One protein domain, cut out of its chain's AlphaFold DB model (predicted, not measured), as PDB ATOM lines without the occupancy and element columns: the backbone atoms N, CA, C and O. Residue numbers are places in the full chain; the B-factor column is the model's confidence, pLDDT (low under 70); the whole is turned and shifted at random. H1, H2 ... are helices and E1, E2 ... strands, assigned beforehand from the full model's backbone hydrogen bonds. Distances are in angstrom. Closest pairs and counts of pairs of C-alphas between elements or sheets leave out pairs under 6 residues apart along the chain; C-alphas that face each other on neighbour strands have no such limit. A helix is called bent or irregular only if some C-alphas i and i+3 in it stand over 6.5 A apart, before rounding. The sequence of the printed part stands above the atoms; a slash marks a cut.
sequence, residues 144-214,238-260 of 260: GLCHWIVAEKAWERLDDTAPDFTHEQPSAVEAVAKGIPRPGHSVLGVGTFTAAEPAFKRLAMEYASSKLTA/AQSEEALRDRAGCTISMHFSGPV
ATOM      1  N   GLY A 144     158.867 142.766 134.768       94.88
ATOM      2  CA  GLY A 144     159.349 143.220 133.463       94.88
ATOM      3  C   GLY A 144     160.526 142.431 132.880       94.88
ATOM      4  O   GLY A 144     161.033 142.814 131.825       94.88
ATOM      5  N   LEU A 145     160.965 141.336 133.513       96.75
ATOM      6  CA  LEU A 145     162.097 140.532 133.037       96.75
ATOM      7  C   LEU A 145     161.889 140.019 131.603       96.75
ATOM      8  O   LEU A 145     162.769 140.190 130.762       96.75
ATOM      9  N   CYS A 146     160.733 139.421 131.297       97.69
ATOM     10  CA  CYS A 146     160.451 138.920 129.947       97.69
ATOM     11  C   CYS A 146     160.439 140.059 128.922       97.69
ATOM     12  O   CYS A 146     160.994 139.921 127.835       97.69
ATOM     13  N   HIS A 147     159.858 141.206 129.289       97.19
ATOM     14  CA  HIS A 147     159.842 142.385 128.430       97.19
ATOM     15  C   HIS A 147     161.258 142.891 128.128       97.19
ATOM     16  O   HIS A 147     161.574 143.139 126.968       97.19
ATOM     17  N   TRP A 148     162.122 142.980 129.142       96.81
ATOM     18  CA  TRP A 148     163.523 143.371 128.974       96.81
ATOM     19  C   TRP A 148     164.286 142.398 128.067       96.81
ATOM     20  O   TRP A 148     164.938 142.835 127.123       96.81
ATOM     21  N   ILE A 149     164.130 141.083 128.276       97.69
ATOM     22  CA  ILE A 149     164.744 140.058 127.414       97.69
ATOM     23  C   ILE A 149     164.318 140.250 125.952       97.69
ATOM     24  O   ILE A 149     165.151 140.139 125.054       97.69
ATOM     25  N   VAL A 150     163.037 140.547 125.707       97.94
ATOM     26  CA  VAL A 150     162.501 140.791 124.358       97.94
ATOM     27  C   VAL A 150     163.022 142.085 123.748       97.94
ATOM     28  O   VAL A 150     163.415 142.072 122.582       97.94
ATOM     29  N   ALA A 151     163.032 143.181 124.506       97.12
ATOM     30  CA  ALA A 151     163.465 144.485 124.017       97.12
ATOM     31  C   ALA A 151     164.949 144.479 123.620       97.12
ATOM     32  O   ALA A 151     165.304 144.965 122.550       97.12
ATOM     33  N   GLU A 152     165.789 143.848 124.442       96.75
ATOM     34  CA  GLU A 152     167.238 143.750 124.235       96.75
ATOM     35  C   GLU A 152     167.650 142.580 123.332       96.75
ATOM     36  O   GLU A 152     168.839 142.387 123.078       96.75
ATOM     37  N   LYS A 153     166.687 141.747 122.907       97.31
ATOM     38  CA  LYS A 153     166.936 140.451 122.255       97.31
ATOM     39  C   LYS A 153     168.030 139.655 122.968       97.31
ATOM     40  O   LYS A 153     168.954 139.126 122.352       97.31
ATOM     41  N   ALA A 154     167.935 139.566 124.292       96.62
ATOM     42  CA  ALA A 154     169.031 139.083 125.130       96.62
ATOM     43  C   ALA A 154     169.426 137.613 124.855       96.62
ATOM     44  O   ALA A 154     170.502 137.173 125.252       96.62
ATOM     45  N   TRP A 155     168.598 136.850 124.133       96.44
ATOM     46  CA  TRP A 155     168.942 135.510 123.647       96.44
ATOM     47  C   TRP A 155     170.014 135.496 122.538       96.44
ATOM     48  O   TRP A 155     170.658 134.469 122.354       96.44
ATOM     49  N   GLU A 156     170.228 136.596 121.805       96.19
ATOM     50  CA  GLU A 156     171.237 136.691 120.726       96.19
ATOM     51  C   GLU A 156     172.670 136.840 121.266       96.19
ATOM     52  O   GLU A 156     173.641 136.652 120.542       96.19
ATOM     53  N   ARG A 157     172.796 137.168 122.553       94.69
ATOM     54  CA  ARG A 157     174.042 137.517 123.256       94.69
ATOM     55  C   ARG A 157     174.347 136.548 124.401       94.69
ATOM     56  O   ARG A 157     175.064 136.888 125.339       94.69
ATOM     57  N   LEU A 158     173.766 135.348 124.347       94.00
ATOM     58  CA  LEU A 158     174.106 134.273 125.273       94.00
ATOM     59  C   LEU A 158     175.559 133.845 125.052       94.00
ATOM     60  O   LEU A 158     175.976 133.638 123.918       94.00
ATOM     61  N   ASP A 159     176.295 133.695 126.150       91.50
ATOM     62  CA  ASP A 159     177.656 133.162 126.145       91.50
ATOM     63  C   ASP A 159     177.644 131.689 125.714       91.50
ATOM     64  O   ASP A 159     177.146 130.824 126.444       91.50
ATOM     65  N   ASP A 160     178.169 131.422 124.518       92.50
ATOM     66  CA  ASP A 160     178.277 130.085 123.932       92.50
ATOM     67  C   ASP A 160     179.435 129.263 124.516       92.50
ATOM     68  O   ASP A 160     179.498 128.050 124.308       92.50
ATOM     69  N   THR A 161     180.310 129.897 125.305       92.44
ATOM     70  CA  THR A 161     181.403 129.239 126.031       92.44
ATOM     71  C   THR A 161     180.984 128.735 127.413       92.44
ATOM     72  O   THR A 161     181.732 127.988 128.053       92.44
ATOM     73  N   ALA A 162     179.782 129.094 127.880       90.88
ATOM     74  CA  ALA A 162     179.264 128.648 129.167       90.88
ATOM     75  C   ALA A 162     179.146 127.107 129.214       90.88
ATOM     76  O   ALA A 162     178.676 126.486 128.258       90.88
ATOM     77  N   PRO A 163     179.512 126.455 130.336       89.81
ATOM     78  CA  PRO A 163     179.595 124.991 130.424       89.81
ATOM     79  C   PRO A 163     178.244 124.277 130.258       89.81
ATOM     80  O   PRO A 163     178.200 123.080 129.993       89.81
ATOM     81  N   ASP A 164     177.144 125.000 130.447       91.19
ATOM     82  CA  ASP A 164     175.771 124.528 130.319       91.19
ATOM     83  C   ASP A 164     175.080 125.055 129.050       91.19
ATOM     84  O   ASP A 164     173.858 124.938 128.932       91.19
ATOM     85  N   PHE A 165     175.826 125.650 128.112       94.25
ATOM     86  CA  PHE A 165     175.275 126.157 126.861       94.25
ATOM     87  C   PHE A 165     174.810 125.023 125.942       94.25
ATOM     88  O   PHE A 165     175.467 123.993 125.790       94.25
ATOM     89  N   THR A 166     173.668 125.226 125.282       93.56
ATOM     90  CA  THR A 166     173.191 124.343 124.212       93.56
ATOM     91  C   THR A 166     172.674 125.174 123.045       93.56
ATOM     92  O   THR A 166     172.096 126.241 123.241       93.56
ATOM     93  N   HIS A 167     172.798 124.667 121.817       92.75
ATOM     94  CA  HIS A 167     172.306 125.370 120.622       92.75
ATOM     95  C   HIS A 167     170.786 125.612 120.625       92.75
ATOM     96  O   HIS A 167     170.289 126.443 119.869       92.75
ATOM     97  N   GLU A 168     170.033 124.913 121.479       92.50
ATOM     98  CA  GLU A 168     168.595 125.129 121.635       92.50
ATOM     99  C   GLU A 168     168.251 126.332 122.523       92.50
ATOM    100  O   GLU A 168     167.153 126.884 122.382       92.50
ATOM    101  N   GLN A 169     169.161 126.751 123.412       94.88
ATOM    102  CA  GLN A 169     168.917 127.796 124.411       94.88
ATOM    103  C   GLN A 169     168.421 129.115 123.821       94.88
ATOM    104  O   GLN A 169     167.404 129.595 124.322       94.88
ATOM    105  N   PRO A 170     169.031 129.694 122.765       96.06
ATOM    106  CA  PRO A 170     168.564 130.968 122.220       96.06
ATOM    107  C   PRO A 170     167.084 130.921 121.816       96.06
ATOM    108  O   PRO A 170     166.280 131.733 122.274       96.06
ATOM    109  N   SER A 171     166.697 129.894 121.050       95.12
ATOM    110  CA  SER A 171     165.309 129.699 120.606       95.12
ATOM    111  C   SER A 171     164.342 129.422 121.763       95.12
ATOM    112  O   SER A 171     163.172 129.798 121.710       95.12
ATOM    113  N   ALA A 172     164.813 128.748 122.815       95.75
ATOM    114  CA  ALA A 172     164.009 128.427 123.985       95.75
ATOM    115  C   ALA A 172     163.779 129.661 124.869       95.75
ATOM    116  O   ALA A 172     162.652 129.901 125.295       95.75
ATOM    117  N   VAL A 173     164.819 130.469 125.097       97.00
ATOM    118  CA  VAL A 173     164.731 131.740 125.831       97.00
ATOM    119  C   VAL A 173     163.806 132.709 125.103       97.00
ATOM    120  O   VAL A 173     162.913 133.271 125.736       97.00
ATOM    121  N   GLU A 174     163.965 132.860 123.785       97.31
ATOM    122  CA  GLU A 174     163.083 133.694 122.963       97.31
ATOM    123  C   GLU A 174     161.615 133.263 123.099       97.31
ATOM    124  O   GLU A 174     160.741 134.093 123.363       97.31
ATOM    125  N   ALA A 175     161.345 131.962 122.963       96.25
ATOM    126  CA  ALA A 175     159.998 131.411 123.052       96.25
ATOM    127  C   ALA A 175     159.356 131.656 124.427       96.25
ATOM    128  O   ALA A 175     158.204 132.089 124.508       96.25
ATOM    129  N   VAL A 176     160.107 131.420 125.511       96.44
ATOM    130  CA  VAL A 176     159.632 131.661 126.881       96.44
ATOM    131  C   VAL A 176     159.376 133.149 127.118       96.44
ATOM    132  O   VAL A 176     158.303 133.500 127.598       96.44
ATOM    133  N   ALA A 177     160.311 134.029 126.747       96.75
ATOM    134  CA  ALA A 177     160.186 135.465 126.993       96.75
ATOM    135  C   ALA A 177     159.042 136.110 126.189       96.75
ATOM    136  O   ALA A 177     158.365 137.004 126.688       96.75
ATOM    137  N   LYS A 178     158.793 135.639 124.959       96.00
ATOM    138  CA  LYS A 178     157.673 136.112 124.127       96.00
ATOM    139  C   LYS A 178     156.332 135.471 124.485       96.00
ATOM    140  O   LYS A 178     155.296 135.980 124.068       96.00
ATOM    141  N   GLY A 179     156.334 134.341 125.191       94.00
ATOM    142  CA  GLY A 179     155.129 133.529 125.368       94.00
ATOM    143  C   GLY A 179     154.673 132.824 124.079       94.00
ATOM    144  O   GLY A 179     153.514 132.425 123.986       94.00
ATOM    145  N   ILE A 180     155.550 132.681 123.077       93.00
ATOM    146  CA  ILE A 180     155.225 132.132 121.749       93.00
ATOM    147  C   ILE A 180     155.989 130.813 121.551       93.00
ATOM    148  O   ILE A 180     157.211 130.809 121.687       93.00
ATOM    149  N   PRO A 181     155.324 129.691 121.216       89.75
ATOM    150  CA  PRO A 181     156.002 128.421 120.952       89.75
ATOM    151  C   PRO A 181     157.064 128.506 119.844       89.75
ATOM    152  O   PRO A 181     156.913 129.247 118.873       89.75
ATOM    153  N   ARG A 182     158.120 127.688 119.960       85.62
ATOM    154  CA  ARG A 182     159.139 127.530 118.906       85.62
ATOM    155  C   ARG A 182     158.497 127.011 117.605       85.62
ATOM    156  O   ARG A 182     157.534 126.242 117.685       85.62
ATOM    157  N   PRO A 183     159.051 127.325 116.416       82.06
ATOM    158  CA  PRO A 183     158.605 126.720 115.163       82.06
ATOM    159  C   PRO A 183     158.510 125.189 115.268       82.06
ATOM    160  O   PRO A 183     159.360 124.535 115.878       82.06
ATOM    161  N   GLY A 184     157.437 124.615 114.722       79.38
ATOM    162  CA  GLY A 184     157.163 123.175 114.799       79.38
ATOM    163  C   GLY A 184     156.546 122.686 116.119       79.38
ATOM    164  O   GLY A 184     156.281 121.494 116.239       79.38
ATOM    165  N   HIS A 185     156.276 123.571 117.087       77.81
ATOM    166  CA  HIS A 185     155.611 123.232 118.349       77.81
ATOM    167  C   HIS A 185     154.281 123.985 118.490       77.81
ATOM    168  O   HIS A 185     154.185 125.159 118.143       77.81
ATOM    169  N   SER A 186     153.251 123.326 119.029       76.62
ATOM    170  CA  SER A 186     151.925 123.930 119.250       76.62
ATOM    171  C   SER A 186     151.782 124.641 120.599       76.62
ATOM    172  O   SER A 186     150.875 125.451 120.770       76.62
ATOM    173  N   VAL A 187     152.661 124.344 121.564       84.00
ATOM    174  CA  VAL A 187     152.612 124.866 122.938       84.00
ATOM    175  C   VAL A 187     154.016 125.100 123.502       84.00
ATOM    176  O   VAL A 187     154.984 124.467 123.072       84.00
ATOM    177  N   LEU A 188     154.124 125.966 124.514       85.19
ATOM    178  CA  LEU A 188     155.314 126.058 125.365       85.19
ATOM    179  C   LEU A 188     155.368 124.836 126.291       85.19
ATOM    180  O   LEU A 188     154.820 124.832 127.390       85.19
ATOM    181  N   GLY A 189     155.979 123.763 125.796       85.62
ATOM    182  CA  GLY A 189     156.113 122.511 126.530       85.62
ATOM    183  C   GLY A 189     157.236 122.534 127.568       85.62
ATOM    184  O   GLY A 189     158.117 123.393 127.550       85.62
ATOM    185  N   VAL A 190     157.246 121.511 128.427       88.12
ATOM    186  CA  VAL A 190     158.292 121.285 129.441       88.12
ATOM    187  C   VAL A 190     159.693 121.333 128.824       88.12
ATOM    188  O   VAL A 190     160.577 121.955 129.394       88.12
ATOM    189  N   GLY A 191     159.881 120.756 127.631       90.06
ATOM    190  CA  GLY A 191     161.167 120.785 126.926       90.06
ATOM    191  C   GLY A 191     161.683 122.200 126.646       90.06
ATOM    192  O   GLY A 191     162.869 122.452 126.824       90.06
ATOM    193  N   THR A 192     160.800 123.143 126.295       93.06
ATOM    194  CA  THR A 192     161.179 124.543 126.056       93.06
ATOM    195  C   THR A 192     161.639 125.216 127.349       93.06
ATOM    196  O   THR A 192     162.689 125.848 127.364       93.06
ATOM    197  N   PHE A 193     160.905 125.042 128.452       93.12
ATOM    198  CA  PHE A 193     161.299 125.612 129.746       93.12
ATOM    199  C   PHE A 193     162.592 124.988 130.286       93.12
ATOM    200  O   PHE A 193     163.448 125.714 130.782       93.12
ATOM    201  N   THR A 194     162.767 123.671 130.155       93.81
ATOM    202  CA  THR A 194     163.999 122.978 130.559       93.81
ATOM    203  C   THR A 194     165.201 123.453 129.746       93.81
ATOM    204  O   THR A 194     166.260 123.698 130.315       93.81
ATOM    205  N   ALA A 195     165.045 123.618 128.429       94.31
ATOM    206  CA  ALA A 195     166.115 124.126 127.575       94.31
ATOM    207  C   ALA A 195     166.461 125.587 127.899       94.31
ATOM    208  O   ALA A 195     167.633 125.944 127.884       94.31
ATOM    209  N   ALA A 196     165.464 126.420 128.221       95.75
ATOM    210  CA  ALA A 196     165.672 127.828 128.547       95.75
ATOM    211  C   ALA A 196     166.317 128.048 129.926       95.75
ATOM    212  O   ALA A 196     167.073 129.005 130.079       95.75
ATOM    213  N   GLU A 197     166.030 127.193 130.917       96.00
ATOM    214  CA  GLU A 197     166.345 127.416 132.339       96.00
ATOM    215  C   GLU A 197     167.762 127.959 132.615       96.00
ATOM    216  O   GLU A 197     167.863 128.980 133.303       96.00
ATOM    217  N   PRO A 198     168.857 127.354 132.114       95.75
ATOM    218  CA  PRO A 198     170.198 127.781 132.509       95.75
ATOM    219  C   PRO A 198     170.529 129.193 132.002       95.75
ATOM    220  O   PRO A 198     170.949 130.060 132.774       95.75
ATOM    221  N   ALA A 199     170.238 129.459 130.727       96.19
ATOM    222  CA  ALA A 199     170.412 130.770 130.109       96.19
ATOM    223  C   ALA A 199     169.477 131.825 130.720       96.19
ATOM    224  O   ALA A 199     169.906 132.939 131.020       96.19
ATOM    225  N   PHE A 200     168.217 131.468 130.979       96.12
ATOM    226  CA  PHE A 200     167.240 132.386 131.560       96.12
ATOM    227  C   PHE A 200     167.628 132.806 132.981       96.12
ATOM    228  O   PHE A 200     167.476 133.973 133.329       96.12
ATOM    229  N   LYS A 201     168.192 131.903 133.796       96.50
ATOM    230  CA  LYS A 201     168.726 132.254 135.125       96.50
ATOM    231  C   LYS A 201     169.886 133.247 135.043       96.50
ATOM    232  O   LYS A 201     169.943 134.160 135.864       96.50
ATOM    233  N   ARG A 202     170.790 133.107 134.066       95.38
ATOM    234  CA  ARG A 202     171.877 134.082 133.853       95.38
ATOM    235  C   ARG A 202     171.326 135.454 133.471       95.38
ATOM    236  O   ARG A 202     171.689 136.443 134.098       95.38
ATOM    237  N   LEU A 203     170.384 135.494 132.529       96.56
ATOM    238  CA  LEU A 203     169.706 136.730 132.129       96.56
ATOM    239  C   LEU A 203     168.915 137.360 133.282       96.56
ATOM    240  O   LEU A 203     168.948 138.572 133.459       96.56
ATOM    241  N   ALA A 204     168.245 136.554 134.107       96.56
ATOM    242  CA  ALA A 204     167.534 137.032 135.287       96.56
ATOM    243  C   ALA A 204     168.485 137.640 136.330       96.56
ATOM    244  O   ALA A 204     168.140 138.642 136.954       96.56
ATOM    245  N   MET A 205     169.682 137.070 136.500       95.00
ATOM    246  CA  MET A 205     170.720 137.630 137.370       95.00
ATOM    247  C   MET A 205     171.269 138.951 136.820       95.00
ATOM    248  O   MET A 205     171.430 139.910 137.574       95.00
ATOM    249  N   GLU A 206     171.518 139.026 135.510       94.12
ATOM    250  CA  GLU A 206     171.942 140.263 134.848       94.12
ATOM    251  C   GLU A 206     170.879 141.360 135.005       94.12
ATOM    252  O   GLU A 206     171.177 142.471 135.447       94.12
ATOM    253  N   TYR A 207     169.615 141.015 134.744       94.88
ATOM    254  CA  TYR A 207     168.482 141.909 134.936       94.88
ATOM    255  C   TYR A 207     168.395 142.398 136.381       94.88
ATOM    256  O   TYR A 207     168.350 143.604 136.609       94.88
ATOM    257  N   ALA A 208     168.431 141.498 137.367       93.38
ATOM    258  CA  ALA A 208     168.393 141.871 138.779       93.38
ATOM    259  C   ALA A 208     169.554 142.801 139.166       93.38
ATOM    260  O   ALA A 208     169.340 143.788 139.866       93.38
ATOM    261  N   SER A 209     170.757 142.535 138.651       91.69
ATOM    262  CA  SER A 209     171.939 143.374 138.881       91.69
ATOM    263  C   SER A 209     171.768 144.774 138.289       91.69
ATOM    264  O   SER A 209     172.113 145.763 138.932       91.69
ATOM    265  N   SER A 210     171.148 144.886 137.108       89.69
ATOM    266  CA  SER A 210     170.803 146.184 136.506       89.69
ATOM    267  C   SER A 210     169.804 146.992 137.348       89.69
ATOM    268  O   SER A 210     169.741 148.213 137.233       89.69
ATOM    269  N   LYS A 211     169.036 146.325 138.223       87.25
ATOM    270  CA  LYS A 211     168.071 146.949 139.139       87.25
ATOM    271  C   LYS A 211     168.659 147.318 140.497       87.25
ATOM    272  O   LYS A 211     167.902 147.698 141.374       87.25
ATOM    273  N   LEU A 212     169.970 147.226 140.699       82.56
ATOM    274  CA  LEU A 212     170.611 147.660 141.948       82.56
ATOM    275  C   LEU A 212     170.994 149.138 141.973       82.56
ATOM    276  O   LEU A 212     171.488 149.628 142.985       82.56
ATOM    277  N   THR A 213     170.818 149.854 140.865       76.19
ATOM    278  CA  THR A 213     171.096 151.290 140.817       76.19
ATOM    279  C   THR A 213     170.207 152.037 141.816       76.19
ATOM    280  O   THR A 213     169.048 151.667 141.987       76.19
ATOM    281  N   ALA A 214     170.710 153.114 142.429       60.47
ATOM    282  CA  ALA A 214     169.977 153.902 143.433       60.47
ATOM    283  C   ALA A 214     168.607 154.429 142.945       60.47
ATOM    284  O   ALA A 214     167.707 154.654 143.751       60.47
ATOM    285  N   ALA A 238     157.148 131.288 140.856       90.25
ATOM    286  CA  ALA A 238     155.836 131.924 140.791       90.25
ATOM    287  C   ALA A 238     155.045 131.419 139.572       90.25
ATOM    288  O   ALA A 238     155.438 131.642 138.433       90.25
ATOM    289  N   GLN A 239     153.924 130.734 139.808       90.00
ATOM    290  CA  GLN A 239     153.156 130.046 138.754       90.00
ATOM    291  C   GLN A 239     151.845 130.744 138.370       90.00
ATOM    292  O   GLN A 239     151.044 130.175 137.629       90.00
ATOM    293  N   SER A 240     151.594 131.955 138.874       89.31
ATOM    294  CA  SER A 240     150.456 132.741 138.397       89.31
ATOM    295  C   SER A 240     150.654 133.104 136.925       89.31
ATOM    296  O   SER A 240     151.781 133.286 136.466       89.31
ATOM    297  N   GLU A 241     149.554 133.232 136.182       90.19
ATOM    298  CA  GLU A 241     149.594 133.628 134.769       90.19
ATOM    299  C   GLU A 241     150.374 134.934 134.574       90.19
ATOM    300  O   GLU A 241     151.223 135.036 133.691       90.19
ATOM    301  N   GLU A 242     150.145 135.908 135.457       90.44
ATOM    302  CA  GLU A 242     150.866 137.175 135.461       90.44
ATOM    303  C   GLU A 242     152.374 136.975 135.635       90.44
ATOM    304  O   GLU A 242     153.141 137.491 134.827       90.44
ATOM    305  N   ALA A 243     152.814 136.184 136.620       92.00
ATOM    306  CA  ALA A 243     154.236 135.952 136.862       92.00
ATOM    307  C   ALA A 243     154.908 135.164 135.728       92.00
ATOM    308  O   ALA A 243     156.066 135.422 135.395       92.00
ATOM    309  N   LEU A 244     154.197 134.218 135.114       92.25
ATOM    310  CA  LEU A 244     154.700 133.483 133.955       92.25
ATOM    311  C   LEU A 244     154.866 134.408 132.744       92.25
ATOM    312  O   LEU A 244     155.908 134.375 132.096       92.25
ATOM    313  N   ARG A 245     153.882 135.272 132.479       92.81
ATOM    314  CA  ARG A 245     153.927 136.234 131.370       92.81
ATOM    315  C   ARG A 245     155.001 137.304 131.563       92.81
ATOM    316  O   ARG A 245     155.706 137.650 130.624       92.81
ATOM    317  N   ASP A 246     155.103 137.841 132.770       94.69
ATOM    318  CA  ASP A 246     155.940 138.999 133.085       94.69
ATOM    319  C   ASP A 246     157.412 138.626 133.327       94.69
ATOM    320  O   ASP A 246     158.328 139.364 132.955       94.69
ATOM    321  N   ARG A 247     157.651 137.457 133.935       95.62
ATOM    322  CA  ARG A 247     158.981 137.057 134.418       95.62
ATOM    323  C   ARG A 247     159.275 135.563 134.344       95.62
ATOM    324  O   ARG A 247     160.177 135.095 135.033       95.62
ATOM    325  N   ALA A 248     158.520 134.795 133.554       94.88
ATOM    326  CA  ALA A 248     158.671 133.340 133.425       94.88
ATOM    327  C   ALA A 248     158.673 132.603 134.782       94.88
ATOM    328  O   ALA A 248     159.345 131.591 134.967       94.88
ATOM    329  N   GLY A 249     157.968 133.154 135.775       93.69
ATOM    330  CA  GLY A 249     157.946 132.634 137.140       93.69
ATOM    331  C   GLY A 249     159.267 132.749 137.908       93.69
ATOM    332  O   GLY A 249     159.400 132.132 138.967       93.69
ATOM    333  N   CYS A 250     160.235 133.520 137.402       96.19
ATOM    334  CA  CYS A 250     161.503 133.773 138.073       96.19
ATOM    335  C   CYS A 250     161.320 134.683 139.285       96.19
ATOM    336  O   CYS A 250     160.679 135.733 139.208       96.19
ATOM    337  N   THR A 251     161.968 134.316 140.383       96.31
ATOM    338  CA  THR A 251     162.209 135.202 141.527       96.31
ATOM    339  C   THR A 251     163.678 135.135 141.916       96.31
ATOM    340  O   THR A 251     164.401 134.233 141.483       96.31
ATOM    341  N   ILE A 252     164.132 136.071 142.741       95.81
ATOM    342  CA  ILE A 252     165.502 136.088 143.246       95.81
ATOM    343  C   ILE A 252     165.521 135.931 144.760       95.81
ATOM    344  O   ILE A 252     164.790 136.608 145.474       95.81
ATOM    345  N   SER A 253     166.348 135.010 145.240       95.62
ATOM    346  CA  SER A 253     166.610 134.810 146.660       95.62
ATOM    347  C   SER A 253     167.741 135.726 147.104       95.62
ATOM    348  O   SER A 253     168.806 135.750 146.478       95.62
ATOM    349  N   MET A 254     167.523 136.435 148.204       96.06
ATOM    350  CA  MET A 254     168.498 137.309 148.844       96.06
ATOM    351  C   MET A 254     168.614 136.957 150.330       96.06
ATOM    352  O   MET A 254     167.651 136.499 150.942       96.06
ATOM    353  N   HIS A 255     169.786 137.134 150.925       94.31
ATOM    354  CA  HIS A 255     170.057 136.802 152.322       94.31
ATOM    355  C   HIS A 255     170.574 138.021 153.073       94.31
ATOM    356  O   HIS A 255     171.425 138.738 152.563       94.31
ATOM    357  N   PHE A 256     170.090 138.245 154.293       93.69
ATOM    358  CA  PHE A 256     170.571 139.342 155.128       93.69
ATOM    359  C   PHE A 256     171.780 138.901 155.953       93.69
ATOM    360  O   PHE A 256     171.647 138.109 156.890       93.69
ATOM    361  N   SER A 257     172.946 139.451 155.629       77.19
ATOM    362  CA  SER A 257     174.207 139.180 156.321       77.19
ATOM    363  C   SER A 257     174.350 140.124 157.531       77.19
ATOM    364  O   SER A 257     174.531 141.322 157.360       77.19
ATOM    365  N   GLY A 258     174.249 139.604 158.766       59.62
ATOM    366  CA  GLY A 258     174.600 140.331 160.005       59.62
ATOM    367  C   GLY A 258     173.485 140.550 161.059       59.62
ATOM    368  O   GLY A 258     172.289 140.353 160.787       59.62
ATOM    369  N   PRO A 259     173.860 140.925 162.307       50.75
ATOM    370  CA  PRO A 259     172.928 141.506 163.282       50.75
ATOM    371  C   PRO A 259     172.376 142.850 162.758       50.75
ATOM    372  O   PRO A 259     172.987 143.443 161.875       50.75
ATOM    373  N   VAL A 260     171.177 143.248 163.212       48.41
ATOM    374  CA  VAL A 260     170.511 144.500 162.776       48.41
ATOM    375  C   VAL A 260     171.310 145.705 163.255       48.41
ATOM    376  O   VAL A 260     171.780 145.635 164.413       48.41
TER     377      VAL A 260
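What this domain is: This is residues 144 to 214 and 238 to 260 of the 260 residues of the protein "Hypothetical protein" of Coccolithus braarudii (UniProt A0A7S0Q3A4). A small body of crossed helices has a long kinked helix, H4, running through its middle, with H3 and H1 packed across different parts of it and H5 on H1; from this body the strand E1 leads out into a long tail, residues 253 to 260, which sticks out. The end of H4 and what follows it, residues 209 to 214, stick out as well. The printed part has 94 residues with five named helices and one named strand, in the order H1, H2, H3, H4, H5, E1; E1 pairs with no named strand, and the class is mostly helix. The whole is compact, with a radius of gyration of the C-alphas of 14.3 A, yet elongated in outline, spanning 54 by 33 by 23 A.

How they stand to each other: H1, residues 145 to 151, is one of two hubs, touching three helices. The other hub is H3, residues 169 to 178; it touches H1 about perpendicular, at 78 degrees, and the closest C-alphas, those of Cys 146 and Ala 177, are 4.6 A apart. H2, residues 154 to 157, touches H3, with the C-alphas of Trp 155 and Pro 170 closest at 4.8 A. H4, residues 190 to 210, touches H3 with residues 192 to 200 alone, about perpendicular at 77 degrees; the closest C-alphas are those of Val 173 and Ala 196, 4.9 A apart. It touches H1 with residues 203 to 207 alone, at 88 degrees, closest at the C-alphas of Leu 145 and Tyr 207, 6.8 A. H5, residues 241 to 247, touches H1 at a steep tilt of 61 degrees, the same way, with the C-alphas of Leu 145 and Arg 247 closest at 4.9 A. E1, residues 251 to 256, is apart from H1, H2, H3 and H5. Every O i to N i+4 pair is within hydrogen-bond range in H1, H3 and H5, and 15 of 17 are in H4; H2 is too short for such a pair.

Where its parts are: H1 begins at C-alpha 145, (162.097, 140.532, 133.037). H3 is 14.0 A long and H4 28.7 A. H4 is irregular, with C-alphas 195 and 198 7.4 A apart, and has a kink of 54 degrees near residue 198. E1 runs 16.5 A to C-alpha 256 at (170.571, 139.342, 155.128).

The domain as a whole: The C-alphas of Gly 184 and Pro 259 are the two farthest apart, 54.2 A. Residues 215 to 237 are not printed, and C-alphas 214 and 238 are 26.3 A apart across the cut. The links H2 to H3 and H3 to H4 are long. The mean pLDDT of the printed part is 91.0; residue 214 and residues 258 to 260 are under 70.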